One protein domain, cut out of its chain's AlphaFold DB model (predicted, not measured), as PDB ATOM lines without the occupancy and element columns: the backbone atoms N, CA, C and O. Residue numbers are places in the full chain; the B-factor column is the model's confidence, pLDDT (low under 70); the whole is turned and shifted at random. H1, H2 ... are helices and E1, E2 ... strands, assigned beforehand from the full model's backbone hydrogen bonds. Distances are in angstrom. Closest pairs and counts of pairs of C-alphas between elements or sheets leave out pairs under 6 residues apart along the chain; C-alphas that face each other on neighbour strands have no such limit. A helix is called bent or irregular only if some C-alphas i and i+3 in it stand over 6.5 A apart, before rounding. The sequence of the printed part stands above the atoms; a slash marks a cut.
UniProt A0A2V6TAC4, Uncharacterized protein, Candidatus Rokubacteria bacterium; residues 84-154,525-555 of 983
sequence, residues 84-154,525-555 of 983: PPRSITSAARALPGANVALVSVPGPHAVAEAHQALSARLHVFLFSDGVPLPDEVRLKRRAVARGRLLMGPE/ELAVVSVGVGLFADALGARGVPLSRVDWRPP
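This is residues 84 to 154 and 525 to 555 of the 983 residues of an uncharacterized protein of Candidatus Rokubacteria bacterium (UniProt A0A2V6TAC4). A four-stranded parallel sheet stands between helices, with H1 and H2 over one face and H4 over the E3 part of the other; H3 sits beside H2, past the edge strand E2. It is a three-layer arrangement, helices on both faces of a sheet, and the sheet twists by 54 degrees from edge to edge. The printed part has 102 residues with four named helices and four named strands, in the order H1 E1 H2 E2 H3 E3 H4 E4; across the sheet the order is E2 E1 E3 E4, and the class is mixed, helices and strands. The whole is compact, with a radius of gyration of the C-alphas of 12.4 A, and spans 36 by 28 by 21 A.

Find C-alpha 88 at (337.553, 155.985, 243.631); there H1 begins and runs to residue 94. E1 follows as residues 100 to 104, 12.9 A long. H2, residues 107 to 119, is 19.0 A long and only just irregular: C-alphas 108 and 111 are 6.9 A apart. Next come E2, residues 123 to 126, and H3, residues 133 to 145, 18.4 A long. Past the cut, look for E3 at residues 528 to 532, 12.8 A long, then H4 at 534 to 542, 12.2 A. E4, residues 547 to 549, ends at C-alpha 549 (329.847, 159.326, 244.958).

Look first at inner strands E1 and E3, parallel at 12 degrees, with N 102 and O 529 2.8 A apart. E2 is parallel to E1, with N 125 and O 101 at 2.8 A, and E4 to E3, with N 530 and O 548 at 2.9 A. Residues 150 to 151 pair, parallel, with 124 to 125 of E2. E1, H2, E2 and E3, H4, E4 are strand-helix-strand units, two parallel neighbour strands with a helix between, each with a right-handed crossover. H2 is on the sheet at a height of 8.5 A, along the strands; its C-alpha 117 is 6.0 A from that of Ala 101. H1 is on the same face and H4 on the opposite face, at a height of 9.2 A. H2 and H3 touch at a shallow tilt of 11 degrees, the same way, closest at the C-alphas of Leu 118 and Ala 143, 6.4 A. Each O i to N i+4 pair is within hydrogen-bond range in H1, H3 and H4; in H2, 7 of 9.

The C-alphas farthest apart, of Pro 134 and Gly 544, are 36.5 A apart. Residues 155 to 524 are not printed, and C-alphas 154 and 525 are 24.2 A apart across the cut. Of the links printed whole, none is long. Mean pLDDT of the printed part is 92.9, and no printed residue is under 70.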
ATOM      1  N   PRO A  84     331.826 166.092 240.067       83.12
ATOM      2  CA  PRO A  84     331.865 164.869 240.848       83.12
ATOM      3  C   PRO A  84     333.089 164.030 240.440       83.12
ATOM      4  O   PRO A  84     333.424 163.976 239.252       83.12
ATOM      5  N   PRO A  85     333.749 163.366 241.403       91.44
ATOM      6  CA  PRO A  85     334.947 162.580 241.137       91.44
ATOM      7  C   PRO A  85     334.648 161.444 240.155       91.44
ATOM      8  O   PRO A  85     333.586 160.819 240.210       91.44
ATOM      9  N   ARG A  86     335.596 161.157 239.260       91.88
ATOM     10  CA  ARG A  86     335.455 160.135 238.200       91.88
ATOM     11  C   ARG A  86     336.101 158.800 238.545       91.88
ATOM     12  O   ARG A  86     335.873 157.813 237.852       91.88
ATOM     13  N   SER A  87     336.864 158.769 239.630       92.50
ATOM     14  CA  SER A  87     337.565 157.596 240.141       92.50
ATOM     15  C   SER A  87     337.391 157.462 241.657       92.50
ATOM     16  O   SER A  87     337.183 158.452 242.366       92.50
ATOM     17  N   ILE A  88     337.540 156.239 242.179       94.88
ATOM     18  CA  ILE A  88     337.553 155.985 243.631       94.88
ATOM     19  C   ILE A  88     338.669 156.775 244.316       94.88
ATOM     20  O   ILE A  88     338.460 157.336 245.387       94.88
ATOM     21  N   THR A  89     339.845 156.853 243.693       91.75
ATOM     22  CA  THR A  89     340.995 157.576 244.249       91.75
ATOM     23  C   THR A  89     340.685 159.061 244.436       91.75
ATOM     24  O   THR A  89     340.970 159.620 245.495       91.75
ATOM     25  N   SER A  90     340.072 159.702 243.434       90.94
ATOM     26  CA  SER A  90     339.649 161.103 243.528       90.94
ATOM     27  C   SER A  90     338.554 161.290 244.582       90.94
ATOM     28  O   SER A  90     338.656 162.173 245.437       90.94
ATOM     29  N   ALA A  91     337.564 160.394 244.610       94.06
ATOM     30  CA  ALA A  91     336.483 160.434 245.590       94.06
ATOM     31  C   ALA A  91     336.973 160.272 247.037       94.06
ATOM     32  O   ALA A  91     336.485 160.977 247.919       94.06
ATOM     33  N   ALA A  92     337.960 159.401 247.267       93.75
ATOM     34  CA  ALA A  92     338.590 159.200 248.568       93.75
ATOM     35  C   ALA A  92     339.398 160.427 249.013       93.75
ATOM     36  O   ALA A  92     339.348 160.803 250.177       93.75
ATOM     37  N   ARG A  93     340.107 161.100 248.092       89.12
ATOM     38  CA  ARG A  93     340.815 162.359 248.401       89.12
ATOM     39  C   ARG A  93     339.851 163.493 248.750       89.12
ATOM     40  O   ARG A  93     340.169 164.312 249.605       89.12
ATOM     41  N   ALA A  94     338.693 163.539 248.093       88.06
ATOM     42  CA  ALA A  94     337.663 164.543 248.340       88.06
ATOM     43  C   ALA A  94     336.874 164.310 249.643       88.06
ATOM     44  O   ALA A  94     336.208 165.232 250.109       88.06
ATOM     45  N   LEU A  95     336.946 163.109 250.232       92.19
ATOM     46  CA  LEU A  95     336.286 162.749 251.489       92.19
ATOM     47  C   LEU A  95     337.326 162.397 252.564       92.19
ATOM     48  O   LEU A  95     337.704 161.230 252.700       92.19
ATOM     49  N   PRO A  96     337.793 163.382 253.353       87.25
ATOM     50  CA  PRO A  96     338.665 163.119 254.491       87.25
ATOM     51  C   PRO A  96     338.058 162.062 255.422       87.25
ATOM     52  O   PRO A  96     336.874 162.117 255.743       87.25
ATOM     53  N   GLY A  97     338.868 161.092 255.847       90.62
ATOM     54  CA  GLY A  97     338.418 159.994 256.708       90.62
ATOM     55  C   GLY A  97     337.754 158.822 255.979       90.62
ATOM     56  O   GLY A  97     337.422 157.842 256.642       90.62
ATOM     57  N   ALA A  98     337.602 158.874 254.645       95.62
ATOM     58  CA  ALA A  98     337.112 157.742 253.856       95.62
ATOM     59  C   ALA A  98     337.850 156.444 254.220       95.62
ATOM     60  O   ALA A  98     339.080 156.379 254.170       95.62
ATOM     61  N   ASN A  99     337.091 155.408 254.574       96.81
ATOM     62  CA  ASN A  99     337.633 154.129 255.032       96.81
ATOM     63  C   ASN A  99     336.992 152.909 254.359       96.81
ATOM     64  O   ASN A  99     337.588 151.833 254.392       96.81
ATOM     65  N   VAL A 100     335.848 153.056 253.686       98.00
ATOM     66  CA  VAL A 100     335.190 151.967 252.948       98.00
ATOM     67  C   VAL A 100     334.875 152.397 251.516       98.00
ATOM     68  O   VAL A 100     334.344 153.479 251.287       98.00
ATOM     69  N   ALA A 101     335.155 151.532 250.544       98.25
ATOM     70  CA  ALA A 101     334.625 151.621 249.191       98.25
ATOM     71  C   ALA A 101     333.462 150.640 249.017       98.25
ATOM     72  O   ALA A 101     333.633 149.437 249.214       98.25
ATOM     73  N   LEU A 102     332.298 151.143 248.618       97.88
ATOM     74  CA  LEU A 102     331.136 150.351 248.229       97.88
ATOM     75  C   LEU A 102     331.122 150.223 246.703       97.88
ATOM     76  O   LEU A 102     330.852 151.193 245.996       97.88
ATOM     77  N   VAL A 103     331.419 149.023 246.205       97.56
ATOM     78  CA  VAL A 103     331.572 148.718 244.779       97.56
ATOM     79  C   VAL A 103     330.411 147.859 244.290       97.56
ATOM     80  O   VAL A 103     330.227 146.726 244.730       97.56
ATOM     81  N   SER A 104     329.635 148.410 243.358       93.62
ATOM     82  CA  SER A 104     328.421 147.796 242.798       93.62
ATOM     83  C   SER A 104     328.303 148.003 241.280       93.62
ATOM     84  O   SER A 104     327.223 148.231 240.735       93.62
ATOM     85  N   VAL A 105     329.444 147.971 240.590       91.06
ATOM     86  CA  VAL A 105     329.547 148.057 239.121       91.06
ATOM     87  C   VAL A 105     329.399 146.667 238.477       91.06
ATOM     88  O   VAL A 105     329.500 145.665 239.187       91.06
ATOM     89  N   PRO A 106     329.192 146.540 237.155       85.38
ATOM     90  CA  PRO A 106     329.204 145.237 236.489       85.38
ATOM     91  C   PRO A 106     330.525 144.474 236.696       85.38
ATOM     92  O   PRO A 106     331.601 145.078 236.686       85.38
ATOM     93  N   GLY A 107     330.445 143.146 236.834       79.75
ATOM     94  CA  GLY A 107     331.566 142.249 237.157       79.75
ATOM     95  C   GLY A 107     332.880 142.482 236.411       79.75
ATOM     96  O   GLY A 107     333.909 142.623 237.076       79.75
ATOM     97  N   PRO A 108     332.870 142.626 235.069       80.56
ATOM     98  CA  PRO A 108     334.087 142.880 234.292       80.56
ATOM     99  C   PRO A 108     334.874 144.127 234.730       80.56
ATOM    100  O   PRO A 108     336.084 144.198 234.537       80.56
ATOM    101  N   HIS A 109     334.209 145.108 235.345       89.44
ATOM    102  CA  HIS A 109     334.835 146.347 235.820       89.44
ATOM    103  C   HIS A 109     335.128 146.331 237.326       89.44
ATOM    104  O   HIS A 109     335.945 147.112 237.810       89.44
ATOM    105  N   ALA A 110     334.503 145.425 238.078       93.19
ATOM    106  CA  ALA A 110     334.572 145.388 239.533       93.19
ATOM    107  C   ALA A 110     335.992 145.116 240.062       93.19
ATOM    108  O   ALA A 110     336.378 145.645 241.105       93.19
ATOM    109  N   VAL A 111     336.800 144.357 239.311       94.50
ATOM    110  CA  VAL A 111     338.212 144.089 239.636       94.50
ATOM    111  C   VAL A 111     339.036 145.377 239.665       94.50
ATOM    112  O   VAL A 111     339.796 145.597 240.608       94.50
ATOM    113  N   ALA A 112     338.864 146.240 238.660       94.44
ATOM    114  CA  ALA A 112     339.576 147.510 238.546       94.44
ATOM    115  C   ALA A 112     339.241 148.460 239.705       94.44
ATOM    116  O   ALA A 112     340.135 149.058 240.306       94.44
ATOM    117  N   GLU A 113     337.953 148.561 240.041       96.31
ATOM    118  CA  GLU A 113     337.463 149.414 241.126       96.31
ATOM    119  C   GLU A 113     337.924 148.903 242.501       96.31
ATOM    120  O   GLU A 113     338.466 149.662 243.307       96.31
ATOM    121  N   ALA A 114     337.798 147.597 242.766       97.50
ATOM    122  CA  ALA A 114     338.262 146.998 244.017       97.50
ATOM    123  C   ALA A 114     339.781 147.157 244.195       97.50
ATOM    124  O   ALA A 114     340.254 147.481 245.286       97.50
ATOM    125  N   HIS A 115     340.556 146.982 243.120       96.94
ATOM    126  CA  HIS A 115     342.002 147.190 243.148       96.94
ATOM    127  C   HIS A 115     342.362 148.632 243.518       96.94
ATOM    128  O   HIS A 115     343.205 148.844 244.393       96.94
ATOM    129  N   GLN A 116     341.695 149.615 242.906       95.88
ATOM    130  CA  GLN A 116     341.889 151.036 243.206       95.88
ATOM    131  C   GLN A 116     341.502 151.404 244.631       95.88
ATOM    132  O   GLN A 116     342.253 152.115 245.297       95.88
ATOM    133  N   ALA A 117     340.381 150.890 245.131       97.50
ATOM    134  CA  ALA A 117     339.981 151.097 246.516       97.50
ATOM    135  C   ALA A 117     341.053 150.600 247.498       97.50
ATOM    136  O   ALA A 117     341.425 151.312 248.433       97.50
ATOM    137  N   LEU A 118     341.631 149.423 247.237       97.31
ATOM    138  CA  LEU A 118     342.741 148.893 248.029       97.31
ATOM    139  C   LEU A 118     344.021 149.737 247.881       97.31
ATOM    140  O   LEU A 118     344.749 149.910 248.859       97.31
ATOM    141  N   SER A 119     344.302 150.296 246.696       94.38
ATOM    142  CA  SER A 119     345.397 151.266 246.496       94.38
ATOM    143  C   SER A 119     345.199 152.536 247.323       94.38
ATOM    144  O   SER A 119     346.153 153.041 247.911       94.38
ATOM    145  N   ALA A 120     343.956 153.011 247.421       93.94
ATOM    146  CA  ALA A 120     343.547 154.142 248.248       93.94
ATOM    147  C   ALA A 120     343.448 153.798 249.749       93.94
ATOM    148  O   ALA A 120     343.027 154.633 250.543       93.94
ATOM    149  N   ARG A 121     343.866 152.585 250.152       94.50
ATOM    150  CA  ARG A 121     343.829 152.078 251.533       94.50
ATOM    151  C   ARG A 121     342.421 152.046 252.140       94.50
ATOM    152  O   ARG A 121     342.290 152.204 253.353       94.50
ATOM    153  N   LEU A 122     341.397 151.785 251.333       97.56
ATOM    154  CA  LEU A 122     340.027 151.563 251.795       97.56
ATOM    155  C   LEU A 122     339.781 150.068 252.052       97.56
ATOM    156  O   LEU A 122     340.335 149.209 251.361       97.56
ATOM    157  N   HIS A 123     338.933 149.746 253.027       98.38
ATOM    158  CA  HIS A 123     338.231 148.461 253.044       98.38
ATOM    159  C   HIS A 123     337.247 148.434 251.872       98.38
ATOM    160  O   HIS A 123     336.805 149.482 251.406       98.38
ATOM    161  N   VAL A 124     336.892 147.257 251.372       98.50
ATOM    162  CA  VAL A 124     336.069 147.144 250.166       98.50
ATOM    163  C   VAL A 124     334.866 146.266 250.445       98.50
ATOM    164  O   VAL A 124     335.020 145.105 250.808       98.50
ATOM    165  N   PHE A 125     333.678 146.824 250.245       98.19
ATOM    166  CA  PHE A 125     332.430 146.091 250.112       98.19
ATOM    167  C   PHE A 125     332.153 145.887 248.624       98.19
ATOM    168  O   PHE A 125     331.843 146.838 247.907       98.19
ATOM    169  N   LEU A 126     332.317 144.657 248.150       97.25
ATOM    170  CA  LEU A 126     332.197 144.272 246.753       97.25
ATOM    171  C   LEU A 126     330.890 143.508 246.540       97.25
ATOM    172  O   LEU A 126     330.829 142.284 246.673       97.25
ATOM    173  N   PHE A 127     329.846 144.266 246.208       94.12
ATOM    174  CA  PHE A 127     328.528 143.731 245.873       94.12
ATOM    175  C   PHE A 127     328.539 142.994 244.533       94.12
ATOM    176  O   PHE A 127     327.853 141.991 244.367       94.12
ATOM    177  N   SER A 128     329.318 143.509 243.580       90.81
ATOM    178  CA  SER A 128     329.393 143.020 242.207       90.81
ATOM    179  C   SER A 128     329.595 141.504 242.111       90.81
ATOM    180  O   SER A 128     330.494 140.945 242.744       90.81
ATOM    181  N   ASP A 129     328.789 140.878 241.259       85.50
ATOM    182  CA  ASP A 129     328.947 139.501 240.782       85.50
ATOM    183  C   ASP A 129     329.763 139.477 239.470       85.50
ATOM    184  O   ASP A 129     330.075 140.528 238.909       85.50
ATOM    185  N   GLY A 130     330.136 138.299 238.966       85.00
ATOM    186  CA  GLY A 130     330.837 138.111 237.696       85.00
ATOM    187  C   GLY A 130     332.343 138.354 237.778       85.00
ATOM    188  O   GLY A 130     333.001 138.497 236.749       85.00
ATOM    189  N   VAL A 131     332.904 138.412 238.989       91.12
ATOM    190  CA  VAL A 131     334.353 138.497 239.208       91.12
ATOM    191  C   VAL A 131     334.963 137.096 239.106       91.12
ATOM    192  O   VAL A 131     334.554 136.217 239.875       91.12
ATOM    193  N   PRO A 132     335.951 136.857 238.225       91.88
ATOM    194  CA  PRO A 132     336.600 135.554 238.117       91.88
ATOM    195  C   PRO A 132     337.289 135.124 239.419       91.88
ATOM    196  O   PRO A 132     337.890 135.929 240.132       91.88
ATOM    197  N   LEU A 133     337.258 133.822 239.711       92.94
ATOM    198  CA  LEU A 133     337.825 133.261 240.942       92.94
ATOM    199  C   LEU A 133     339.318 133.609 241.156       92.94
ATOM    200  O   LEU A 133     339.676 133.982 242.273       92.94
ATOM    201  N   PRO A 134     340.210 133.569 240.137       92.94
ATOM    202  CA  PRO A 134     341.603 133.990 240.318       92.94
ATOM    203  C   PRO A 134     341.756 135.471 240.697       92.94
ATOM    204  O   PRO A 134     342.686 135.828 241.427       92.94
ATOM    205  N   ASP A 135     340.853 136.334 240.223       93.50
ATOM    206  CA  ASP A 135     340.843 137.756 240.566       93.50
ATOM    207  C   ASP A 135     340.365 137.977 242.001       93.50
ATOM    208  O   ASP A 135     341.001 138.736 242.730       93.50
ATOM    209  N   GLU A 136     339.329 137.257 242.450       95.69
ATOM    210  CA  GLU A 136     338.908 137.256 243.859       95.69
ATOM    211  C   GLU A 136     340.070 136.875 244.785       95.69
ATOM    212  O   GLU A 136     340.376 137.605 245.730       95.69
ATOM    213  N   VAL A 137     340.761 135.767 244.493       96.19
ATOM    214  CA  VAL A 137     341.906 135.305 245.293       96.19
ATOM    215  C   VAL A 137     342.998 136.373 245.343       96.19
ATOM    216  O   VAL A 137     343.529 136.666 246.419       96.19
ATOM    217  N   ARG A 138     343.336 136.976 244.194       95.12
ATOM    218  CA  ARG A 138     344.338 138.049 244.120       95.12
ATOM    219  C   ARG A 138     343.923 139.247 244.972       95.12
ATOM    220  O   ARG A 138     344.728 139.710 245.778       95.12
ATOM    221  N   LEU A 139     342.695 139.737 244.814       96.81
ATOM    222  CA  LEU A 139     342.198 140.915 245.524       96.81
ATOM    223  C   LEU A 139     342.114 140.672 247.040       96.81
ATOM    224  O   LEU A 139     342.542 141.535 247.805       96.81
ATOM    225  N   LYS A 140     341.660 139.494 247.496       97.81
ATOM    226  CA  LYS A 140     341.638 139.147 248.932       97.81
ATOM    227  C   LYS A 140     343.041 139.090 249.526       97.81
ATOM    228  O   LYS A 140     343.281 139.666 250.584       97.81
ATOM    229  N   ARG A 141     344.000 138.467 248.831       97.19
ATOM    230  CA  ARG A 141     345.412 138.464 249.262       97.19
ATOM    231  C   ARG A 141     345.986 139.877 249.317       97.19
ATOM    232  O   ARG A 141     346.660 140.218 250.287       97.19
ATOM    233  N   ARG A 142     345.681 140.712 248.315       96.56
ATOM    234  CA  ARG A 142     346.080 142.126 248.277       96.56
ATOM    235  C   ARG A 142     345.516 142.900 249.470       96.56
ATOM    236  O   ARG A 142     346.244 143.693 250.062       96.56
ATOM    237  N   ALA A 143     344.251 142.671 249.821       97.12
ATOM    238  CA  ALA A 143     343.604 143.298 250.969       97.12
ATOM    239  C   ALA A 143     344.292 142.899 252.283       97.12
ATOM    240  O   ALA A 143     344.726 143.778 253.027       97.12
ATOM    241  N   VAL A 144     344.512 141.596 252.504       95.31
ATOM    242  CA  VAL A 144     345.225 141.078 253.685       95.31
ATOM    243  C   VAL A 144     346.623 141.692 253.806       95.31
ATOM    244  O   VAL A 144     346.967 142.213 254.864       95.31
ATOM    245  N   ALA A 145     347.400 141.718 252.718       95.06
ATOM    246  CA  ALA A 145     348.746 142.300 252.703       95.06
ATOM    247  C   ALA A 145     348.775 143.804 253.034       95.06
ATOM    248  O   ALA A 145     349.807 144.327 253.446       95.06
ATOM    249  N   ARG A 146     347.651 144.508 252.857       93.62
ATOM    250  CA  ARG A 146     347.499 145.940 253.147       93.62
ATOM    251  C   ARG A 146     346.806 146.220 254.482       93.62
ATOM    252  O   ARG A 146     346.502 147.377 254.761       93.62
ATOM    253  N   GLY A 147     346.522 145.194 255.289       94.12
ATOM    254  CA  GLY A 147     345.742 145.356 256.519       94.12
ATOM    255  C   GLY A 147     344.329 145.882 256.243       94.12
ATOM    256  O   GLY A 147     343.800 146.698 256.996       94.12
ATOM    257  N   ARG A 148     343.741 145.487 255.109       96.31
ATOM    258  CA  ARG A 148     342.381 145.844 254.691       96.31
ATOM    259  C   ARG A 148     341.532 144.594 254.525       96.31
ATOM    260  O   ARG A 148     342.052 143.491 254.371       96.31
ATOM    261  N   LEU A 149     340.221 144.807 254.549       97.62
ATOM    262  CA  LEU A 149     339.214 143.765 254.382       97.62
ATOM    263  C   LEU A 149     338.553 143.926 253.015       97.62
ATOM    264  O   LEU A 149     338.119 145.026 252.671       97.62
ATOM    265  N   LEU A 150     338.467 142.829 252.264       97.94
ATOM    266  CA  LEU A 150     337.644 142.715 251.062       97.94
ATOM    267  C   LEU A 150     336.446 141.814 251.382       97.94
ATOM    268  O   LEU A 150     336.589 140.597 251.498       97.94
ATOM    269  N   MET A 151     335.282 142.435 251.537       97.62
ATOM    270  CA  MET A 151     333.979 141.804 251.735       97.62
ATOM    271  C   MET A 151     333.379 141.526 250.357       97.62
ATOM    272  O   MET A 151     332.893 142.446 249.707       97.62
ATOM    273  N   GLY A 152     333.448 140.287 249.876       92.00
ATOM    274  CA  GLY A 152     332.993 139.920 248.531       92.00
ATOM    275  C   GLY A 152     334.110 139.356 247.651       92.00
ATOM    276  O   GLY A 152     335.210 139.132 248.162       92.00
ATOM    277  N   PRO A 153     333.883 139.113 246.346       93.38
ATOM    278  CA  PRO A 153     332.711 139.462 245.527       93.38
ATOM    279  C   PRO A 153     331.390 138.829 245.978       93.38
ATOM    280  O   PRO A 153     331.387 137.945 246.835       93.38
ATOM    281  N   GLU A 154     330.276 139.279 245.392       88.69
ATOM    282  CA  GLU A 154     328.923 138.791 245.710       88.69
ATOM    283  C   GLU A 154     328.550 138.988 247.198       88.69
ATOM    284  O   GLU A 154     327.817 138.199 247.802       88.69
ATOM    285  N   GLU A 525     334.180 155.463 262.876       92.56
ATOM    286  CA  GLU A 525     333.081 156.057 262.107       92.56
ATOM    287  C   GLU A 525     333.242 155.719 260.616       92.56
ATOM    288  O   GLU A 525     334.346 155.783 260.073       92.56
ATOM    289  N   LEU A 526     332.160 155.312 259.946       94.81
ATOM    290  CA  LEU A 526     332.218 154.964 258.526       94.81
ATOM    291  C   LEU A 526     332.144 156.211 257.653       94.81
ATOM    292  O   LEU A 526     331.216 157.002 257.775       94.81
ATOM    293  N   ALA A 527     333.062 156.309 256.698       96.12
ATOM    294  CA  ALA A 527     333.008 157.277 255.614       96.12
ATOM    295  C   ALA A 527     333.208 156.533 254.289       96.12
ATOM    296  O   ALA A 527     334.221 155.859 254.072       96.12
ATOM    297  N   VAL A 528     332.203 156.614 253.416       97.50
ATOM    298  CA  VAL A 528     332.036 155.686 252.295       97.50
ATOM    299  C   VAL A 528     332.283 156.374 250.955       97.50
ATOM    300  O   VAL A 528     331.681 157.395 250.630       97.50
ATOM    301  N   VAL A 529     333.122 155.764 250.124       98.00
ATOM    302  CA  VAL A 529     333.194 156.056 248.689       98.00
ATOM    303  C   VAL A 529     332.296 155.065 247.958       98.00
ATOM    304  O   VAL A 529     332.529 153.865 248.027       98.00
ATOM    305  N   SER A 530     331.271 155.541 247.256       96.50
ATOM    306  CA  SER A 530     330.332 154.670 246.540       96.50
ATOM    307  C   SER A 530     330.530 154.746 245.031       96.50
ATOM    308  O   SER A 530     330.540 155.835 244.453       96.50
ATOM    309  N   VAL A 531     330.594 153.578 244.390       95.12
ATOM    310  CA  VAL A 531     330.667 153.413 242.935       95.12
ATOM    311  C   VAL A 531     329.645 152.367 242.466       95.12
ATOM    312  O   VAL A 531     329.490 151.307 243.079       95.12
ATOM    313  N   GLY A 532     328.932 152.657 241.377       89.50
ATOM    314  CA  GLY A 532     327.881 151.791 240.831       89.50
ATOM    315  C   GLY A 532     326.467 152.289 241.137       89.50
ATOM    316  O   GLY A 532     326.140 153.442 240.853       89.50
ATOM    317  N   VAL A 533     325.597 151.418 241.654       82.25
ATOM    318  CA  VAL A 533     324.170 151.728 241.830       82.25
ATOM    319  C   VAL A 533     323.933 152.779 242.920       82.25
ATOM    320  O   VAL A 533     324.467 152.702 244.024       82.25
ATOM    321  N   GLY A 534     323.078 153.764 242.623       83.38
ATOM    322  CA  GLY A 534     322.763 154.855 243.554       83.38
ATOM    323  C   GLY A 534     321.992 154.418 244.803       83.38
ATOM    324  O   GLY A 534     322.123 155.058 245.838       83.38
ATOM    325  N   LEU A 535     321.260 153.301 244.730       86.69
ATOM    326  CA  LEU A 535     320.384 152.799 245.793       86.69
ATOM    327  C   LEU A 535     321.099 152.642 247.146       86.69
ATOM    328  O   LEU A 535     320.602 153.114 248.165       86.69
ATOM    329  N   PHE A 536     322.287 152.030 247.159       89.00
ATOM    330  CA  PHE A 536     323.051 151.838 248.396       89.00
ATOM    331  C   PHE A 536     323.587 153.160 248.954       89.00
ATOM    332  O   PHE A 536     323.574 153.392 250.161       89.00
ATOM    333  N   ALA A 537     324.015 154.055 248.065       90.56
ATOM    334  CA  ALA A 537     324.490 155.382 248.429       90.56
ATOM    335  C   ALA A 537     323.357 156.258 249.001       90.56
ATOM    336  O   ALA A 537     323.586 157.049 249.916       90.56
ATOM    337  N   ASP A 538     322.139 156.127 248.469       89.31
ATOM    338  CA  ASP A 538     320.942 156.817 248.959       89.31
ATOM    339  C   ASP A 538     320.565 156.324 250.365       89.31
ATOM    340  O   ASP A 538     320.328 157.143 251.253       89.31
ATOM    341  N   ALA A 539     320.595 155.006 250.596       89.31
ATOM    342  CA  ALA A 539     320.309 154.415 251.904       89.31
ATOM    343  C   ALA A 539     321.306 154.864 252.990       89.31
ATOM    344  O   ALA A 539     320.902 155.233 254.091       89.31
ATOM    345  N   LEU A 540     322.604 154.907 252.666       92.62
ATOM    346  CA  LEU A 540     323.639 155.418 253.572       92.62
ATOM    347  C   LEU A 540     323.469 156.914 253.863       92.62
ATOM    348  O   LEU A 540     323.545 157.335 255.019       92.62
ATOM    349  N   GLY A 541     323.183 157.711 252.830       91.69
ATOM    350  CA  GLY A 541     322.945 159.147 252.974       91.69
ATOM    351  C   GLY A 541     321.736 159.461 253.858       91.69
ATOM    352  O   GLY A 541     321.813 160.347 254.704       91.69
ATOM    353  N   ALA A 542     320.651 158.686 253.742       89.00
ATOM    354  CA  ALA A 542     319.468 158.816 254.599       89.00
ATOM    355  C   ALA A 542     319.762 158.548 256.088       89.00
ATOM    356  O   ALA A 542     319.015 158.996 256.956       89.00
ATOM    357  N   ARG A 543     320.861 157.844 256.388       88.56
ATOM    358  CA  ARG A 543     321.345 157.563 257.747       88.56
ATOM    359  C   ARG A 543     322.434 158.533 258.217       88.56
ATOM    360  O   ARG A 543     322.989 158.329 259.292       88.56
ATOM    361  N   GLY A 544     322.741 159.568 257.434       92.38
ATOM    362  CA  GLY A 544     323.743 160.580 257.774       92.38
ATOM    363  C   GLY A 544     325.193 160.108 257.644       92.38
ATOM    364  O   GLY A 544     326.082 160.766 258.174       92.38
ATOM    365  N   VAL A 545     325.452 158.993 256.951       95.25
ATOM    366  CA  VAL A 545     326.817 158.482 256.752       95.25
ATOM    367  C   VAL A 545     327.573 159.394 255.773       95.25
ATOM    368  O   VAL A 545     327.078 159.611 254.660       95.25
ATOM    369  N   PRO A 546     328.770 159.903 256.128       95.69
ATOM    370  CA  PRO A 546     329.620 160.647 255.205       95.69
ATOM    371  C   PRO A 546     329.889 159.853 253.921       95.69
ATOM    372  O   PRO A 546     330.340 158.707 253.961       95.69
ATOM    373  N   LEU A 547     329.606 160.463 252.768       94.56
ATOM    374  CA  LEU A 547     329.585 159.779 251.476       94.56
ATOM    375  C   LEU A 547     330.186 160.643 250.367       94.56
ATOM    376  O   LEU A 547     329.835 161.812 250.216       94.56
ATOM    377  N   SER A 548     330.987 160.016 249.508       95.12
ATOM    378  CA  SER A 548     331.429 160.568 248.226       95.12
ATOM    379  C   SER A 548     331.040 159.616 247.102       95.12
ATOM    380  O   SER A 548     331.332 158.421 247.153       95.12
ATOM    381  N   ARG A 549     330.323 160.126 246.094       94.50
ATOM    382  CA  ARG A 549     329.847 159.326 244.958       94.50
ATOM    383  C   ARG A 549     330.769 159.515 243.767       94.50
ATOM    384  O   ARG A 549     331.023 160.648 243.367       94.50
ATOM    385  N   VAL A 550     331.192 158.406 243.173       94.12
ATOM    386  CA  VAL A 550     331.912 158.406 241.900       94.12
ATOM    387  C   VAL A 550     330.899 158.556 240.760       94.12
ATOM    388  O   VAL A 550     329.960 157.761 240.670       94.12
ATOM    389  N   ASP A 551     331.079 159.540 239.872       91.62
ATOM    390  CA  ASP A 551     330.310 159.667 238.619       91.62
ATOM    391  C   ASP A 551     330.821 158.658 237.582       91.62
ATOM    392  O   ASP A 551     331.470 158.993 236.583       91.62
ATOM    393  N   TRP A 552     330.573 157.391 237.895       90.06
ATOM    394  CA  TRP A 552     331.064 156.239 237.164       90.06
ATOM    395  C   TRP A 552     330.246 155.972 235.906       90.06
ATOM    396  O   TRP A 552     329.016 156.064 235.899       90.06
ATOM    397  N   ARG A 553     330.943 155.589 234.837       85.44
ATOM    398  CA  ARG A 553     330.354 155.158 233.569       85.44
ATOM    399  C   ARG A 553     331.093 153.910 233.090       85.44
ATOM    400  O   ARG A 553     332.304 153.847 233.298       85.44
ATOM    401  N   PRO A 554     330.413 152.951 232.437       81.44
ATOM    402  CA  PRO A 554     331.097 151.847 231.782       81.44
ATOM    403  C   PRO A 554     332.146 152.398 230.801       81.44
ATOM    404  O   PRO A 554     331.784 153.208 229.941       81.44
ATOM    405  N   PRO A 555     333.423 152.001 230.927       84.62
ATOM    406  CA  PRO A 555     334.469 152.409 230.000       84.62
ATOM    407  C   PRO A 555     334.111 152.015 228.563       84.62
ATOM    408  O   PRO A 555     333.857 150.845 228.280       84.62
TER     409      PRO A 555